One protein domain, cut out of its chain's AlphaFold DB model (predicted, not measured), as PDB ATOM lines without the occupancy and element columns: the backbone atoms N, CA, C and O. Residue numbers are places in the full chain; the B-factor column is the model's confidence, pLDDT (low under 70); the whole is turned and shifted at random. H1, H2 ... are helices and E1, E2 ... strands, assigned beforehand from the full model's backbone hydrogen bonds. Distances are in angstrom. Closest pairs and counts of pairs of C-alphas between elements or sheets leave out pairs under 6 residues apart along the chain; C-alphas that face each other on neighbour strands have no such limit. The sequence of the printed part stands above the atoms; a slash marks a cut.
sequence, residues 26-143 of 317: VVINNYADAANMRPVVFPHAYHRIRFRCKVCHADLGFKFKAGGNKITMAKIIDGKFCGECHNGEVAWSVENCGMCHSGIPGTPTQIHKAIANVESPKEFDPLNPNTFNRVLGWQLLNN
ATOM      1  N   VAL A  26     202.784 -55.709  34.561       91.44
ATOM      2  CA  VAL A  26     201.682 -56.243  33.747       91.44
ATOM      3  C   VAL A  26     201.417 -57.681  34.137       91.44
ATOM      4  O   VAL A  26     202.293 -58.531  33.999       91.44
ATOM      5  N   VAL A  27     200.188 -57.961  34.559       92.88
ATOM      6  CA  VAL A  27     199.705 -59.331  34.716       92.88
ATOM      7  C   VAL A  27     199.186 -59.812  33.368       92.88
ATOM      8  O   VAL A  27     198.344 -59.155  32.753       92.88
ATOM      9  N   ILE A  28     199.678 -60.958  32.907       94.81
ATOM     10  CA  ILE A  28     199.284 -61.606  31.657       94.81
ATOM     11  C   ILE A  28     198.672 -62.958  32.008       94.81
ATOM     12  O   ILE A  28     199.358 -63.884  32.436       94.81
ATOM     13  N   ASN A  29     197.365 -63.067  31.798       95.12
ATOM     14  CA  ASN A  29     196.582 -64.255  32.122       95.12
ATOM     15  C   ASN A  29     195.595 -64.620  31.003       95.12
ATOM     16  O   ASN A  29     194.483 -65.073  31.237       95.12
ATOM     17  N   ASN A  30     195.971 -64.368  29.748       93.12
ATOM     18  CA  ASN A  30     195.136 -64.745  28.606       93.12
ATOM     19  C   ASN A  30     194.973 -66.269  28.478       93.12
ATOM     20  O   ASN A  30     193.966 -66.719  27.939       93.12
ATOM     21  N   TYR A  31     195.974 -67.034  28.930       95.19
ATOM     22  CA  TYR A  31     196.048 -68.490  28.758       95.19
ATOM     23  C   TYR A  31     196.602 -69.244  29.975       95.19
ATOM     24  O   TYR A  31     196.494 -70.464  30.003       95.19
ATOM     25  N   ALA A  32     197.229 -68.560  30.940       95.12
ATOM     26  CA  ALA A  32     198.025 -69.217  31.976       95.12
ATOM     27  C   ALA A  32     197.155 -70.055  32.923       95.12
ATOM     28  O   ALA A  32     197.349 -71.267  32.987       95.12
ATOM     29  N   ASP A  33     196.143 -69.450  33.552       94.69
ATOM     30  CA  ASP A  33     195.252 -70.178  34.465       94.69
ATOM     31  C   ASP A  33     194.532 -71.335  33.761       94.69
ATOM     32  O   ASP A  33     194.433 -72.433  34.301       94.69
ATOM     33  N   ALA A  34     194.082 -71.119  32.518       95.12
ATOM     34  CA  ALA A  34     193.430 -72.154  31.712       95.12
ATOM     35  C   ALA A  34     194.359 -73.342  31.396       95.12
ATOM     36  O   ALA A  34     193.883 -74.442  31.132       95.12
ATOM     37  N   ALA A  35     195.675 -73.124  31.431       94.75
ATOM     38  CA  ALA A  35     196.702 -74.147  31.281       94.75
ATOM     39  C   ALA A  35     197.237 -74.659  32.634       94.75
ATOM     40  O   ALA A  35     198.285 -75.299  32.665       94.75
ATOM     41  N   ASN A  36     196.545 -74.372  33.743       94.75
ATOM     42  CA  ASN A  36     196.960 -74.719  35.103       94.75
ATOM     43  C   ASN A  36     198.349 -74.162  35.481       94.75
ATOM     44  O   ASN A  36     199.110 -74.774  36.230       94.75
ATOM     45  N   MET A  37     198.681 -72.986  34.946       94.94
ATOM     46  CA  MET A  37     199.898 -72.242  35.249       94.94
ATOM     47  C   MET A  37     199.527 -70.922  35.915       94.94
ATOM     48  O   MET A  37     198.568 -70.268  35.518       94.94
ATOM     49  N   ARG A  38     200.326 -70.477  36.889       96.06
ATOM     50  CA  ARG A  38     200.153 -69.149  37.499       96.06
ATOM     51  C   ARG A  38     200.172 -68.047  36.431       96.06
ATOM     52  O   ARG A  38     200.930 -68.172  35.465       96.06
ATOM     53  N   PRO A  39     199.434 -66.938  36.595       96.44
ATOM     54  CA  PRO A  39     199.545 -65.787  35.709       96.44
ATOM     55  C   PRO A  39     200.984 -65.286  35.600       96.44
ATOM     56  O   PRO A  39     201.765 -65.381  36.548       96.44
ATOM     57  N   VAL A  40     201.344 -64.731  34.446       95.69
ATOM     58  CA  VAL A  40     202.674 -64.143  34.262       95.69
ATOM     59  C   VAL A  40     202.678 -62.716  34.791       95.69
ATOM     60  O   VAL A  40     201.772 -61.952  34.463       95.69
ATOM     61  N   VAL A  41     203.694 -62.331  35.565       93.56
ATOM     62  CA  VAL A  41     203.910 -60.932  35.969       93.56
ATOM     63  C   VAL A  41     205.143 -60.402  35.253       93.56
ATOM     64  O   VAL A  41     206.251 -60.887  35.455       93.56
ATOM     65  N   PHE A  42     204.954 -59.396  34.403       93.75
ATOM     66  CA  PHE A  42     206.031 -58.733  33.677       93.75
ATOM     67  C   PHE A  42     206.402 -57.408  34.356       93.75
ATOM     68  O   PHE A  42     205.578 -56.484  34.349       93.75
ATOM     69  N   PRO A  43     207.629 -57.268  34.893       90.81
ATOM     70  CA  PRO A  43     208.022 -56.049  35.571       90.81
ATOM     71  C   PRO A  43     208.664 -55.033  34.629       90.81
ATOM     72  O   PRO A  43     209.812 -55.185  34.197       90.81
ATOM     73  N   HIS A  44     207.954 -53.945  34.331       90.62
ATOM     74  CA  HIS A  44     208.473 -52.921  33.422       90.62
ATOM     75  C   HIS A  44     209.717 -52.215  33.971       90.62
ATOM     76  O   HIS A  44     210.548 -51.768  33.186       90.62
ATOM     77  N   ALA A  45     209.845 -52.059  35.290       85.94
ATOM     78  CA  ALA A  45     210.937 -51.305  35.909       85.94
ATOM     79  C   ALA A  45     212.314 -51.915  35.555       85.94
ATOM     80  O   ALA A  45     213.167 -51.236  34.987       85.94
ATOM     81  N   TYR A  46     212.469 -53.231  35.724       87.44
ATOM     82  CA  TYR A  46     213.694 -53.969  35.387       87.44
ATOM     83  C   TYR A  46     214.087 -53.913  33.916       87.44
ATOM     84  O   TYR A  46     215.271 -53.805  33.577       87.44
ATOM     85  N   HIS A  47     213.088 -54.003  33.041       91.81
ATOM     86  CA  HIS A  47     213.306 -53.972  31.605       91.81
ATOM     87  C   HIS A  47     213.659 -52.556  31.138       91.81
ATOM     88  O   HIS A  47     214.532 -52.410  30.288       91.81
ATOM     89  N   ARG A  48     213.064 -51.516  31.742       89.75
ATOM     90  CA  ARG A  48     213.309 -50.102  31.404       89.75
ATOM     91  C   ARG A  48     214.708 -49.604  31.761       89.75
ATOM     92  O   ARG A  48     215.208 -48.715  31.081       89.75
ATOM     93  N   ILE A  49     215.362 -50.190  32.764       89.31
ATOM     94  CA  ILE A  49     216.772 -49.885  33.080       89.31
ATOM     95  C   ILE A  49     217.702 -50.355  31.949       89.31
ATOM     96  O   ILE A  49     218.732 -49.741  31.686       89.31
ATOM     97  N   ARG A  50     217.343 -51.445  31.257       91.06
ATOM     98  CA  ARG A  50     218.201 -52.108  30.260       91.06
ATOM     99  C   ARG A  50     217.845 -51.757  28.824       91.06
ATOM    100  O   ARG A  50     218.734 -51.693  27.980       91.06
ATOM    101  N   PHE A  51     216.568 -51.530  28.542       94.62
ATOM    102  CA  PHE A  51     216.047 -51.327  27.197       94.62
ATOM    103  C   PHE A  51     215.031 -50.192  27.163       94.62
ATOM    104  O   PHE A  51     214.212 -50.014  28.065       94.62
ATOM    105  N   ARG A  52     215.063 -49.432  26.072       94.62
ATOM    106  CA  ARG A  52     214.102 -48.356  25.825       94.62
ATOM    107  C   ARG A  52     212.777 -48.917  25.309       94.62
ATOM    108  O   ARG A  52     212.728 -49.993  24.715       94.62
ATOM    109  N   CYS A  53     211.697 -48.155  25.479       93.62
ATOM    110  CA  CYS A  53     210.335 -48.556  25.113       93.62
ATOM    111  C   CYS A  53     210.206 -48.996  23.645       93.62
ATOM    112  O   CYS A  53     209.424 -49.902  23.345       93.62
ATOM    113  N   LYS A  54     210.985 -48.376  22.741       94.50
ATOM    114  CA  LYS A  54     211.076 -48.754  21.322       94.50
ATOM    115  C   LYS A  54     211.322 -50.253  21.134       94.50
ATOM    116  O   LYS A  54     210.603 -50.870  20.352       94.50
ATOM    117  N   VAL A  55     212.287 -50.827  21.855       95.81
ATOM    118  CA  VAL A  55     212.699 -52.228  21.675       95.81
ATOM    119  C   VAL A  55     211.484 -53.143  21.823       95.81
ATOM    120  O   VAL A  55     211.159 -53.906  20.924       95.81
ATOM    121  N   CYS A  56     210.713 -52.990  22.897       95.44
ATOM    122  CA  CYS A  56     209.551 -53.848  23.120       95.44
ATOM    123  C   CYS A  56     208.360 -53.492  22.211       95.44
ATOM    124  O   CYS A  56     207.713 -54.368  21.638       95.44
ATOM    125  N   HIS A  57     208.028 -52.206  22.092       94.00
ATOM    126  CA  HIS A  57     206.731 -51.791  21.546       94.00
ATOM    127  C   HIS A  57     206.742 -51.403  20.067       94.00
ATOM    128  O   HIS A  57     205.674 -51.341  19.458       94.00
ATOM    129  N   ALA A  58     207.912 -51.116  19.496       92.75
ATOM    130  CA  ALA A  58     208.079 -50.901  18.060       92.75
ATOM    131  C   ALA A  58     208.721 -52.123  17.397       92.75
ATOM    132  O   ALA A  58     208.181 -52.607  16.407       92.75
ATOM    133  N   ASP A  59     209.813 -52.644  17.964       94.44
ATOM    134  CA  ASP A  59     210.599 -53.691  17.300       94.44
ATOM    135  C   ASP A  59     209.993 -55.079  17.547       94.44
ATOM    136  O   ASP A  59     209.708 -55.813  16.606       94.44
ATOM    137  N   LEU A  60     209.704 -55.413  18.809       94.94
ATOM    138  CA  LEU A  60     209.134 -56.712  19.198       94.94
ATOM    139  C   LEU A  60     207.599 -56.780  19.056       94.94
ATOM    140  O   LEU A  60     206.991 -57.840  19.220       94.94
ATOM    141  N   GLY A  61     206.941 -55.652  18.767       93.25
ATOM    142  CA  GLY A  61     205.504 -55.600  18.487       93.25
ATOM    143  C   GLY A  61     204.583 -55.808  19.700       93.25
ATOM    144  O   GLY A  61     203.403 -56.153  19.532       93.25
ATOM    145  N   PHE A  62     205.068 -55.596  20.929       95.00
ATOM    146  CA  PHE A  62     204.193 -55.550  22.102       95.00
ATOM    147  C   PHE A  62     203.233 -54.359  21.993       95.00
ATOM    148  O   PHE A  62     203.634 -53.205  21.857       95.00
ATOM    149  N   LYS A  63     201.929 -54.612  22.075       92.00
ATOM    150  CA  LYS A  63     200.908 -53.566  21.996       92.00
ATOM    151  C   LYS A  63     200.819 -52.827  23.329       92.00
ATOM    152  O   LYS A  63     200.937 -53.433  24.388       92.00
ATOM    153  N   PHE A  64     200.498 -51.533  23.287       88.81
ATOM    154  CA  PHE A  64     200.176 -50.723  24.474       88.81
ATOM    155  C   PHE A  64     198.791 -51.063  25.057       88.81
ATOM    156  O   PHE A  64     197.916 -50.209  25.186       88.81
ATOM    157  N   LYS A  65     198.554 -52.347  25.323       86.56
ATOM    158  CA  LYS A  65     197.321 -52.878  25.900       86.56
ATOM    159  C   LYS A  65     197.637 -54.209  26.577       86.56
ATOM    160  O   LYS A  65     198.091 -55.132  25.902       86.56
ATOM    161  N   ALA A  66     197.348 -54.321  27.874       87.31
ATOM    162  CA  ALA A  66     197.415 -55.594  28.588       87.31
ATOM    163  C   ALA A  66     196.549 -56.642  27.864       87.31
ATOM    164  O   ALA A  66     195.414 -56.362  27.472       87.31
ATOM    165  N   GLY A  67     197.128 -57.812  27.585       88.81
ATOM    166  CA  GLY A  67     196.485 -58.868  26.793       88.81
ATOM    167  C   GLY A  67     196.266 -58.546  25.310       88.81
ATOM    168  O   GLY A  67     195.538 -59.260  24.625       88.81
ATOM    169  N   GLY A  68     196.869 -57.476  24.776       90.12
ATOM    170  CA  GLY A  68     196.756 -57.106  23.359       90.12
ATOM    171  C   GLY A  68     197.494 -58.052  22.401       90.12
ATOM    172  O   GLY A  68     197.177 -58.103  21.203       90.12
ATOM    173  N   ASN A  69     198.466 -58.805  22.919       94.06
ATOM    174  CA  ASN A  69     199.240 -59.806  22.196       94.06
ATOM    175  C   ASN A  69     198.807 -61.213  22.623       94.06
ATOM    176  O   ASN A  69     198.665 -61.498  23.807       94.06
ATOM    177  N   LYS A  70     198.645 -62.113  21.648       93.06
ATOM    178  CA  LYS A  70     198.419 -63.541  21.902       93.06
ATOM    179  C   LYS A  70     199.771 -64.224  22.101       93.06
ATOM    180  O   LYS A  70     200.357 -64.692  21.120       93.06
ATOM    181  N   ILE A  71     200.278 -64.200  23.327       95.31
ATOM    182  CA  ILE A  71     201.574 -64.781  23.704       95.31
ATOM    183  C   ILE A  71     201.340 -66.231  24.138       95.31
ATOM    184  O   ILE A  71     200.471 -66.486  24.963       95.31
ATOM    185  N   THR A  72     202.087 -67.173  23.566       96.25
ATOM    186  CA  THR A  72     202.046 -68.600  23.924       96.25
ATOM    187  C   THR A  72     203.471 -69.118  24.068       96.25
ATOM    188  O   THR A  72     204.380 -68.559  23.453       96.25
ATOM    189  N   MET A  73     203.668 -70.206  24.821       95.44
ATOM    190  CA  MET A  73     204.996 -70.819  24.952       95.44
ATOM    191  C   MET A  73     205.573 -71.254  23.604       95.44
ATOM    192  O   MET A  73     206.747 -71.022  23.367       95.44
ATOM    193  N   ALA A  74     204.750 -71.759  22.677       96.44
ATOM    194  CA  ALA A  74     205.201 -72.071  21.317       96.44
ATOM    195  C   ALA A  74     205.828 -70.851  20.618       96.44
ATOM    196  O   ALA A  74     206.925 -70.939  20.087       96.44
ATOM    197  N   LYS A  75     205.191 -69.673  20.699       97.38
ATOM    198  CA  LYS A  75     205.763 -68.448  20.117       97.38
ATOM    199  C   LYS A  75     207.034 -67.997  20.830       97.38
ATOM    200  O   LYS A  75     207.898 -67.422  20.186       97.38
ATOM    201  N   ILE A  76     207.113 -68.206  22.142       97.12
ATOM    202  CA  ILE A  76     208.306 -67.890  22.929       97.12
ATOM    203  C   ILE A  76     209.466 -68.803  22.511       97.12
ATOM    204  O   ILE A  76     210.560 -68.308  22.280       97.12
ATOM    205  N   ILE A  77     209.217 -70.102  22.340       95.69
ATOM    206  CA  ILE A  77     210.207 -71.075  21.854       95.69
ATOM    207  C   ILE A  77     210.647 -70.739  20.422       95.69
ATOM    208  O   ILE A  77     211.835 -70.791  20.129       95.69
ATOM    209  N   ASP A  78     209.729 -70.274  19.568       96.88
ATOM    210  CA  ASP A  78     210.031 -69.753  18.223       96.88
ATOM    211  C   ASP A  78     210.797 -68.408  18.234       96.88
ATOM    212  O   ASP A  78     210.890 -67.734  17.206       96.88
ATOM    213  N   GLY A  79     211.280 -67.955  19.394       95.69
ATOM    214  CA  GLY A  79     212.066 -66.734  19.529       95.69
ATOM    215  C   GLY A  79     211.258 -65.443  19.452       95.69
ATOM    216  O   GLY A  79     211.846 -64.399  19.216       95.69
ATOM    217  N   LYS A  80     209.931 -65.465  19.647       96.88
ATOM    218  CA  LYS A  80     209.072 -64.263  19.630       96.88
ATOM    219  C   LYS A  80     208.760 -63.775  21.043       96.88
ATOM    220  O   LYS A  80     208.726 -64.542  22.005       96.88
ATOM    221  N   PHE A  81     208.399 -62.495  21.163       96.50
ATOM    222  CA  PHE A  81     208.021 -61.863  22.435       96.50
ATOM    223  C   PHE A  81     209.114 -62.031  23.498       96.50
ATOM    224  O   PHE A  81     210.213 -61.523  23.323       96.50
ATOM    225  N   CYS A  82     208.828 -62.741  24.592       96.38
ATOM    226  CA  CYS A  82     209.789 -62.999  25.657       96.38
ATOM    227  C   CYS A  82     211.008 -63.777  25.136       96.38
ATOM    228  O   CYS A  82     212.116 -63.524  25.594       96.38
ATOM    229  N   GLY A  83     210.812 -64.666  24.154       96.38
ATOM    230  CA  GLY A  83     211.863 -65.508  23.576       96.38
ATOM    231  C   GLY A  83     212.889 -64.763  22.723       96.38
ATOM    232  O   GLY A  83     213.955 -65.298  22.460       96.38
ATOM    233  N   GLU A  84     212.621 -63.510  22.345       96.19
ATOM    234  CA  GLU A  84     213.606 -62.655  21.659       96.19
ATOM    235  C   GLU A  84     214.815 -62.325  22.544       96.19
ATOM    236  O   GLU A  84     215.874 -61.953  22.026       96.19
ATOM    237  N   CYS A  85     214.625 -62.411  23.869       96.25
ATOM    238  CA  CYS A  85     215.639 -62.119  24.877       96.25
ATOM    239  C   CYS A  85     215.853 -63.283  25.857       96.25
ATOM    240  O   CYS A  85     216.990 -63.587  26.195       96.25
ATOM    241  N   HIS A  86     214.793 -63.942  26.329       96.19
ATOM    242  CA  HIS A  86     214.887 -65.099  27.227       96.19
ATOM    243  C   HIS A  86     215.214 -66.375  26.443       96.19
ATOM    244  O   HIS A  86     214.407 -67.292  26.333       96.19
ATOM    245  N   ASN A  87     216.402 -66.400  25.850       93.88
ATOM    246  CA  ASN A  87     216.882 -67.455  24.959       93.88
ATOM    247  C   ASN A  87     218.199 -68.089  25.436       93.88
ATOM    248  O   ASN A  87     218.756 -68.928  24.740       93.88
ATOM    249  N   GLY A  88     218.700 -67.692  26.609       92.88
ATOM    250  CA  GLY A  88     219.990 -68.132  27.142       92.88
ATOM    251  C   GLY A  88     221.184 -67.288  26.684       92.88
ATOM    252  O   GLY A  88     222.265 -67.447  27.239       92.88
ATOM    253  N   GLU A  89     220.998 -66.369  25.733       90.38
ATOM    254  CA  GLU A  89     222.065 -65.513  25.200       90.38
ATOM    255  C   GLU A  89     221.933 -64.067  25.690       90.38
ATOM    256  O   GLU A  89     222.867 -63.499  26.255       90.38
ATOM    257  N   VAL A  90     220.761 -63.452  25.488       90.81
ATOM    258  CA  VAL A  90     220.507 -62.055  25.892       90.81
ATOM    259  C   VAL A  90     220.080 -61.984  27.358       90.81
ATOM    260  O   VAL A  90     220.459 -61.065  28.086       90.81
ATOM    261  N   ALA A  91     219.270 -62.948  27.783       92.06
ATOM    262  CA  ALA A  91     218.819 -63.161  29.146       92.06
ATOM    263  C   ALA A  91     218.697 -64.668  29.416       92.06
ATOM    264  O   ALA A  91     218.806 -65.497  28.512       92.06
ATOM    265  N   TRP A  92     218.449 -65.023  30.673       92.50
ATOM    266  CA  TRP A  92     218.269 -66.406  31.110       92.50
ATOM    267  C   TRP A  92     217.164 -67.145  30.327       92.50
ATOM    268  O   TRP A  92     216.209 -66.536  29.840       92.50
ATOM    269  N   SER A  93     217.305 -68.471  30.223       92.56
ATOM    270  CA  SER A  93     216.423 -69.352  29.440       92.56
ATOM    271  C   SER A  93     215.002 -69.473  30.012       92.56
ATOM    272  O   SER A  93     214.805 -69.509  31.231       92.56
ATOM    273  N   VAL A  94     214.016 -69.628  29.123       94.12
ATOM    274  CA  VAL A  94     212.572 -69.783  29.412       94.12
ATOM    275  C   VAL A  94     212.193 -71.004  30.256       94.12
ATOM    276  O   VAL A  94     211.047 -71.106  30.686       94.12
ATOM    277  N   GLU A  95     213.131 -71.906  30.531       91.56
ATOM    278  CA  GLU A  95     212.928 -73.091  31.376       91.56
ATOM    279  C   GLU A  95     212.628 -72.747  32.844       91.56
ATOM    280  O   GLU A  95     212.043 -73.545  33.577       91.56
ATOM    281  N   ASN A  96     212.968 -71.533  33.282       90.62
ATOM    282  CA  ASN A  96     212.706 -71.055  34.639       90.62
ATOM    283  C   ASN A  96     211.248 -70.589  34.797       90.62
ATOM    284  O   ASN A  96     210.977 -69.401  34.985       90.62
ATOM    285  N   CYS A  97     210.296 -71.526  34.719       92.19
ATOM    286  CA  CYS A  97     208.855 -71.253  34.656       92.19
ATOM    287  C   CYS A  97     208.375 -70.253  35.719       92.19
ATOM    288  O   CYS A  97     207.648 -69.310  35.401       92.19
ATOM    289  N   GLY A  98     208.796 -70.442  36.975       92.38
ATOM    290  CA  GLY A  98     208.361 -69.628  38.112       92.38
ATOM    291  C   GLY A  98     208.869 -68.184  38.089       92.38
ATOM    292  O   GLY A  98     208.281 -67.337  38.757       92.38
ATOM    293  N   MET A  99     209.891 -67.858  37.292       91.38
ATOM    294  CA  MET A  99     210.363 -66.473  37.138       91.38
ATOM    295  C   MET A  99     209.370 -65.615  36.348       91.38
ATOM    296  O   MET A  99     209.247 -64.419  36.597       91.38
ATOM    297  N   CYS A 100     208.644 -66.230  35.410       93.56
ATOM    298  CA  CYS A 100     207.585 -65.578  34.642       93.56
ATOM    299  C   CYS A 100     206.225 -65.781  35.312       93.56
ATOM    300  O   CYS A 100     205.501 -64.821  35.567       93.56
ATOM    301  N   HIS A 101     205.878 -67.042  35.587       95.25
ATOM    302  CA  HIS A 101     204.606 -67.484  36.156       95.25
ATOM    303  C   HIS A 101     204.575 -67.258  37.672       95.25
ATOM    304  O   HIS A 101     204.482 -68.194  38.466       95.25
ATOM    305  N   SER A 102     204.693 -65.994  38.071       93.81
ATOM    306  CA  SER A 102     204.798 -65.569  39.463       93.81
ATOM    307  C   SER A 102     203.541 -64.899  40.000       93.81
ATOM    308  O   SER A 102     203.573 -64.368  41.105       93.81
ATOM    309  N   GLY A 103     202.465 -64.851  39.218       93.50
ATOM    310  CA  GLY A 103     201.226 -64.185  39.589       93.50
ATOM    311  C   GLY A 103     200.339 -65.019  40.507       93.50
ATOM    312  O   GLY A 103     200.403 -66.248  40.500       93.50
ATOM    313  N   ILE A 104     199.471 -64.351  41.266       93.69
ATOM    314  CA  ILE A 104     198.420 -65.014  42.049       93.69
ATOM    315  C   ILE A 104     197.403 -65.655  41.084       93.69
ATOM    316  O   ILE A 104     196.861 -64.931  40.240       93.69
ATOM    317  N   PRO A 105     197.116 -66.969  41.191       94.56
ATOM    318  CA  PRO A 105     196.089 -67.635  40.387       94.56
ATOM    319  C   PRO A 105     194.749 -66.893  40.396       94.56
ATOM    320  O   PRO A 105     194.329 -66.368  41.425       94.56
ATOM    321  N   GLY A 106     194.073 -66.830  39.249       91.62
ATOM    322  CA  GLY A 106     192.804 -66.115  39.090       91.62
ATOM    323  C   GLY A 106     192.943 -64.607  38.864       91.62
ATOM    324  O   GLY A 106     191.950 -63.947  38.553       91.62
ATOM    325  N   THR A 107     194.147 -64.030  38.976       91.19
ATOM    326  CA  THR A 107     194.336 -62.590  38.739       91.19
ATOM    327  C   THR A 107     194.107 -62.264  37.260       91.19
ATOM    328  O   THR A 107     194.803 -62.811  36.397       91.19
ATOM    329  N   PRO A 108     193.166 -61.365  36.918       91.12
ATOM    330  CA  PRO A 108     192.888 -61.036  35.529       91.12
ATOM    331  C   PRO A 108     194.060 -60.292  34.881       91.12
ATOM    332  O   PRO A 108     194.887 -59.663  35.541       91.12
ATOM    333  N   THR A 109     194.105 -60.334  33.551       90.56
ATOM    334  CA  THR A 109     195.088 -59.576  32.768       90.56
ATOM    335  C   THR A 109     194.897 -58.076  32.992       90.56
ATOM    336  O   THR A 109     193.847 -57.533  32.649       90.56
ATOM    337  N   GLN A 110     195.904 -57.396  33.542       87.12
ATOM    338  CA  GLN A 110     195.807 -55.988  33.933       87.12
ATOM    339  C   GLN A 110     197.180 -55.316  34.046       87.12
ATOM    340  O   GLN A 110     198.216 -55.971  33.970       87.12
ATOM    341  N   ILE A 111     197.177 -53.997  34.243       84.94
ATOM    342  CA  ILE A 111     198.365 -53.224  34.625       84.94
ATOM    343  C   ILE A 111     198.221 -52.891  36.112       84.94
ATOM    344  O   ILE A 111     197.230 -52.276  36.508       84.94
ATOM    345  N   HIS A 112     199.179 -53.314  36.927       81.62
ATOM    346  CA  HIS A 112     199.173 -53.119  38.371       81.62
ATOM    347  C   HIS A 112     199.339 -51.635  38.733       81.62
ATOM    348  O   HIS A 112     200.149 -50.923  38.128       81.62
ATOM    349  N   LYS A 113     198.551 -51.170  39.715       72.94
ATOM    350  CA  LYS A 113     198.511 -49.776  40.208       72.94
ATOM    351  C   LYS A 113     198.249 -48.717  39.122       72.94
ATOM    352  O   LYS A 113     198.505 -47.532  39.336       72.94
ATOM    353  N   ALA A 114     197.727 -49.110  37.956       62.09
ATOM    354  CA  ALA A 114     197.327 -48.160  36.927       62.09
ATOM    355  C   ALA A 114     196.089 -47.379  37.389       62.09
ATOM    356  O   ALA A 114     195.038 -47.957  37.649       62.09
ATOM    357  N   ILE A 115     196.202 -46.052  37.426       56.47
ATOM    358  CA  ILE A 115     195.085 -45.140  37.731       56.47
ATOM    359  C   ILE A 115     194.072 -45.128  36.569       56.47
ATOM    360  O   ILE A 115     192.907 -44.786  36.734       56.47
ATOM    361  N   ALA A 116     194.496 -45.565  35.382       45.19
ATOM    362  CA  ALA A 116     193.674 -45.618  34.183       45.19
ATOM    363  C   ALA A 116     193.161 -47.040  33.900       45.19
ATOM    364  O   ALA A 116     193.652 -47.704  32.989       45.19
ATOM    365  N   ASN A 117     192.179 -47.494  34.673       38.81
ATOM    366  CA  ASN A 117     191.263 -48.592  34.323       38.81
ATOM    367  C   ASN A 117     189.869 -48.333  34.923       38.81
ATOM    368  O   ASN A 117     189.170 -49.255  35.331       38.81
ATOM    369  N   VAL A 118     189.455 -47.067  34.988       40.25
ATOM    370  CA  VAL A 118     188.056 -46.752  35.273       40.25
ATOM    371  C   VAL A 118     187.283 -47.145  34.017       40.25
ATOM    372  O   VAL A 118     187.494 -46.557  32.955       40.25
ATOM    373  N   GLU A 119     186.450 -48.186  34.094       36.00
ATOM    374  CA  GLU A 119     185.401 -48.369  33.093       36.00
ATOM    375  C   GLU A 119     184.658 -47.040  32.995       36.00
ATOM    376  O   GLU A 119     184.160 -46.527  33.997       36.00
ATOM    377  N   SER A 120     184.631 -46.447  31.801       37.31
ATOM    378  CA  SER A 120     183.842 -45.247  31.553       37.31
ATOM    379  C   SER A 120     182.432 -45.489  32.104       37.31
ATOM    380  O   SER A 120     181.831 -46.494  31.698       37.31
ATOM    381  N   PRO A 121     181.893 -44.639  33.003       38.78
ATOM    382  CA  PRO A 121     180.503 -44.770  33.406       38.78
ATOM    383  C   PRO A 121     179.656 -44.851  32.136       38.78
ATOM    384  O   PRO A 121     179.902 -44.116  31.175       38.78
ATOM    385  N   LYS A 122     178.707 -45.794  32.110       39.97
ATOM    386  CA  LYS A 122     177.885 -46.091  30.923       39.97
ATOM    387  C   LYS A 122     177.167 -44.851  30.370       39.97
ATOM    388  O   LYS A 122     176.801 -44.847  29.200       39.97
ATOM    389  N   GLU A 123     177.047 -43.795  31.173       38.66
ATOM    390  CA  GLU A 123     176.601 -42.468  30.766       38.66
ATOM    391  C   GLU A 123     177.639 -41.406  31.162       38.66
ATOM    392  O   GLU A 123     177.894 -41.149  32.339       38.66
ATOM    393  N   PHE A 124     178.252 -40.789  30.151       42.72
ATOM    394  CA  PHE A 124     179.008 -39.548  30.289       42.72
ATOM    395  C   PHE A 124     178.040 -38.386  30.059       42.72
ATOM    396  O   PHE A 124     177.551 -38.222  28.942       42.72
ATOM    397  N   ASP A 125     177.778 -37.589  31.098       48.59
ATOM    398  CA  ASP A 125     177.069 -36.317  30.963       48.59
ATOM    399  C   ASP A 125     178.085 -35.163  30.825       48.59
ATOM    400  O   ASP A 125     178.700 -34.767  31.825       48.59
ATOM    401  N   PRO A 126     178.291 -34.617  29.608       42.84
ATOM    402  CA  PRO A 126     179.193 -33.491  29.370       42.84
ATOM    403  C   PRO A 126     178.728 -32.172  30.006       42.84
ATOM    404  O   PRO A 126     179.499 -31.215  29.999       42.84
ATOM    405  N   LEU A 127     177.499 -32.093  30.528       45.97
ATOM    406  CA  LEU A 127     176.921 -30.876  31.104       45.97
ATOM    407  C   LEU A 127     177.049 -30.803  32.631       45.97
ATOM    408  O   LEU A 127     176.775 -29.754  33.213       45.97
ATOM    409  N   ASN A 128     177.494 -31.878  33.287       49.09
ATOM    410  CA  ASN A 128     177.625 -31.921  34.738       49.09
ATOM    411  C   ASN A 128     179.110 -31.901  35.177       49.09
ATOM    412  O   ASN A 128     179.810 -32.911  35.058       49.09
ATOM    413  N   PRO A 129     179.616 -30.781  35.736       44.28
ATOM    414  CA  PRO A 129     181.003 -30.675  36.201       44.28
ATOM    415  C   PRO A 129     181.334 -31.615  37.378       44.28
ATOM    416  O   PRO A 129     182.502 -31.944  37.589       44.28
ATOM    417  N   ASN A 130     180.332 -32.135  38.101       49.16
ATOM    418  CA  ASN A 130     180.536 -33.120  39.170       49.16
ATOM    419  C   ASN A 130     180.750 -34.552  38.652       49.16
ATOM    420  O   ASN A 130     181.183 -35.415  39.418       49.16
ATOM    421  N   THR A 131     180.522 -34.820  37.362       48.81
ATOM    422  CA  THR A 131     180.859 -36.112  36.740       48.81
ATOM    423  C   THR A 131     182.376 -36.285  36.643       48.81
ATOM    424  O   THR A 131     182.882 -37.374  36.888       48.81
ATOM    425  N   PHE A 132     183.122 -35.202  36.392       44.53
ATOM    426  CA  PHE A 132     184.591 -35.201  36.378       44.53
ATOM    427  C   PHE A 132     185.182 -35.529  37.761       44.53
ATOM    428  O   PHE A 132     186.042 -36.401  37.878       44.53
ATOM    429  N   ASN A 133     184.650 -34.916  38.826       43.31
ATOM    430  CA  ASN A 133     185.049 -35.214  40.209       43.31
ATOM    431  C   ASN A 133     184.647 -36.633  40.645       43.31
ATOM    432  O   ASN A 133     185.386 -37.277  41.387       43.31
ATOM    433  N   ARG A 134     183.519 -37.166  40.148       45.59
ATOM    434  CA  ARG A 134     183.148 -38.574  40.364       45.59
ATOM    435  C   ARG A 134     184.074 -39.548  39.641       45.59
ATOM    436  O   ARG A 134     184.368 -40.571  40.230       45.59
ATOM    437  N   VAL A 135     184.578 -39.238  38.446       45.28
ATOM    438  CA  VAL A 135     185.579 -40.075  37.746       45.28
ATOM    439  C   VAL A 135     186.912 -40.125  38.511       45.28
ATOM    440  O   VAL A 135     187.566 -41.163  38.521       45.28
ATOM    441  N   LEU A 136     187.295 -39.040  39.193       44.47
ATOM    442  CA  LEU A 136     188.495 -38.986  40.043       44.47
ATOM    443  C   LEU A 136     188.320 -39.665  41.411       44.47
ATOM    444  O   LEU A 136     189.303 -40.094  42.009       44.47
ATOM    445  N   GLY A 137     187.084 -39.768  41.913       38.78
ATOM    446  CA  GLY A 137     186.769 -40.395  43.201       38.78
ATOM    447  C   GLY A 137     186.837 -41.926  43.205       38.78
ATOM    448  O   GLY A 137     186.604 -42.542  44.242       38.78
ATOM    449  N   TRP A 138     187.120 -42.558  42.063       43.06
ATOM    450  CA  TRP A 138     187.127 -44.011  41.933       43.06
ATOM    451  C   TRP A 138     188.547 -44.506  42.151       43.06
ATOM    452  O   TRP A 138     189.363 -44.533  41.236       43.06
ATOM    453  N   GLN A 139     188.794 -44.797  43.429       40.56
ATOM    454  CA  GLN A 139     189.726 -45.763  44.000       40.56
ATOM    455  C   GLN A 139     190.943 -46.106  43.135       40.56
ATOM    456  O   GLN A 139     190.814 -46.703  42.071       40.56
ATOM    457  N   LEU A 140     192.133 -45.852  43.689       43.34
ATOM    458  CA  LEU A 140     193.336 -46.660  43.479       43.34
ATOM    459  C   LEU A 140     192.921 -48.141  43.385       43.34
ATOM    460  O   LEU A 140     192.746 -48.796  44.413       43.34
ATOM    461  N   LEU A 141     192.647 -48.633  42.174       41.97
ATOM    462  CA  LEU A 141     192.145 -49.983  41.970       41.97
ATOM    463  C   LEU A 141     193.248 -50.918  42.452       41.97
ATOM    464  O   LEU A 141     194.307 -51.012  41.838       41.97
ATOM    465  N   ASN A 142     192.977 -51.561  43.585       46.69
ATOM    466  CA  ASN A 142     193.713 -52.678  44.149       46.69
ATOM    467  C   ASN A 142     195.238 -52.477  44.193       46.69
ATOM    468  O   ASN A 142     195.986 -53.050  43.403       46.69
ATOM    469  N   ASN A 143     195.705 -51.804  45.250       54.34
ATOM    470  CA  ASN A 143     197.062 -51.967  45.800       54.34
ATOM    471  C   ASN A 143     197.303 -53.391  46.364       54.34
ATOM    472  O   ASN A 143     198.097 -53.578  47.281       54.34
TER     473      ASN A 143
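AT A GLANCE: This is residues 26 to 143 of the 317 residues of an uncharacterized protein of Ectothiorhodospiraceae bacterium (UniProt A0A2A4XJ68). With little regular structure, this is a loop-rich body of short helices H1 to H5 round a small hairpin, E1 and E2; a tail, residues 114 to 143, reaches away, bears H6 and folds back. The 118 printed residues, 41 in named elements, run E1 E2 H1 H2 H3 H4 H5 H6, mostly helix. The whole is loose, with radius of gyration of the C-alphas 17.4 A, spanning 56 by 32 by 22 A.

IN THESE COORDINATES: E1, residues 26 to 28, begins at C-alpha (201.682, -56.243, 33.747). E2 is residues 40 to 42, H1 44 to 50, H2 53 to 59, H3 73 to 77, H4 81 to 84, H5 97 to 100. H6, residues 129 to 136, 11.8 A long, ends at C-alpha (188.495, -38.986, 40.043).

HOW THE PARTS SIT: Hairpin E1 and E2 is antiparallel, 154 degrees; N 26 and O 42, 2.9 A, are within hydrogen-bond range. The closest C-alphas of E2 and H5, Val 40 and Cys 100, are 5.1 A apart. H1 and H2 meet only through their link. H3 and H4 touch only at the corner, closest C-alphas Ile 76 and Gly 83, 4.3 A. H6 is apart from H1 to H5. Every O i to N i+4 pair is within range in H2 and H3, 2 of 3 in H1, 3 of 4 in H6; H4 and H5 are too short.

THE WHOLE: The printed part has no cut. The farthest C-alphas, Glu 89 and Leu 127, are 57.2 A apart. Long links are E1 to E2, H2 to H3, H4 to H5 and H5 to H6. Residues 114 to 143 have pLDDT under 70.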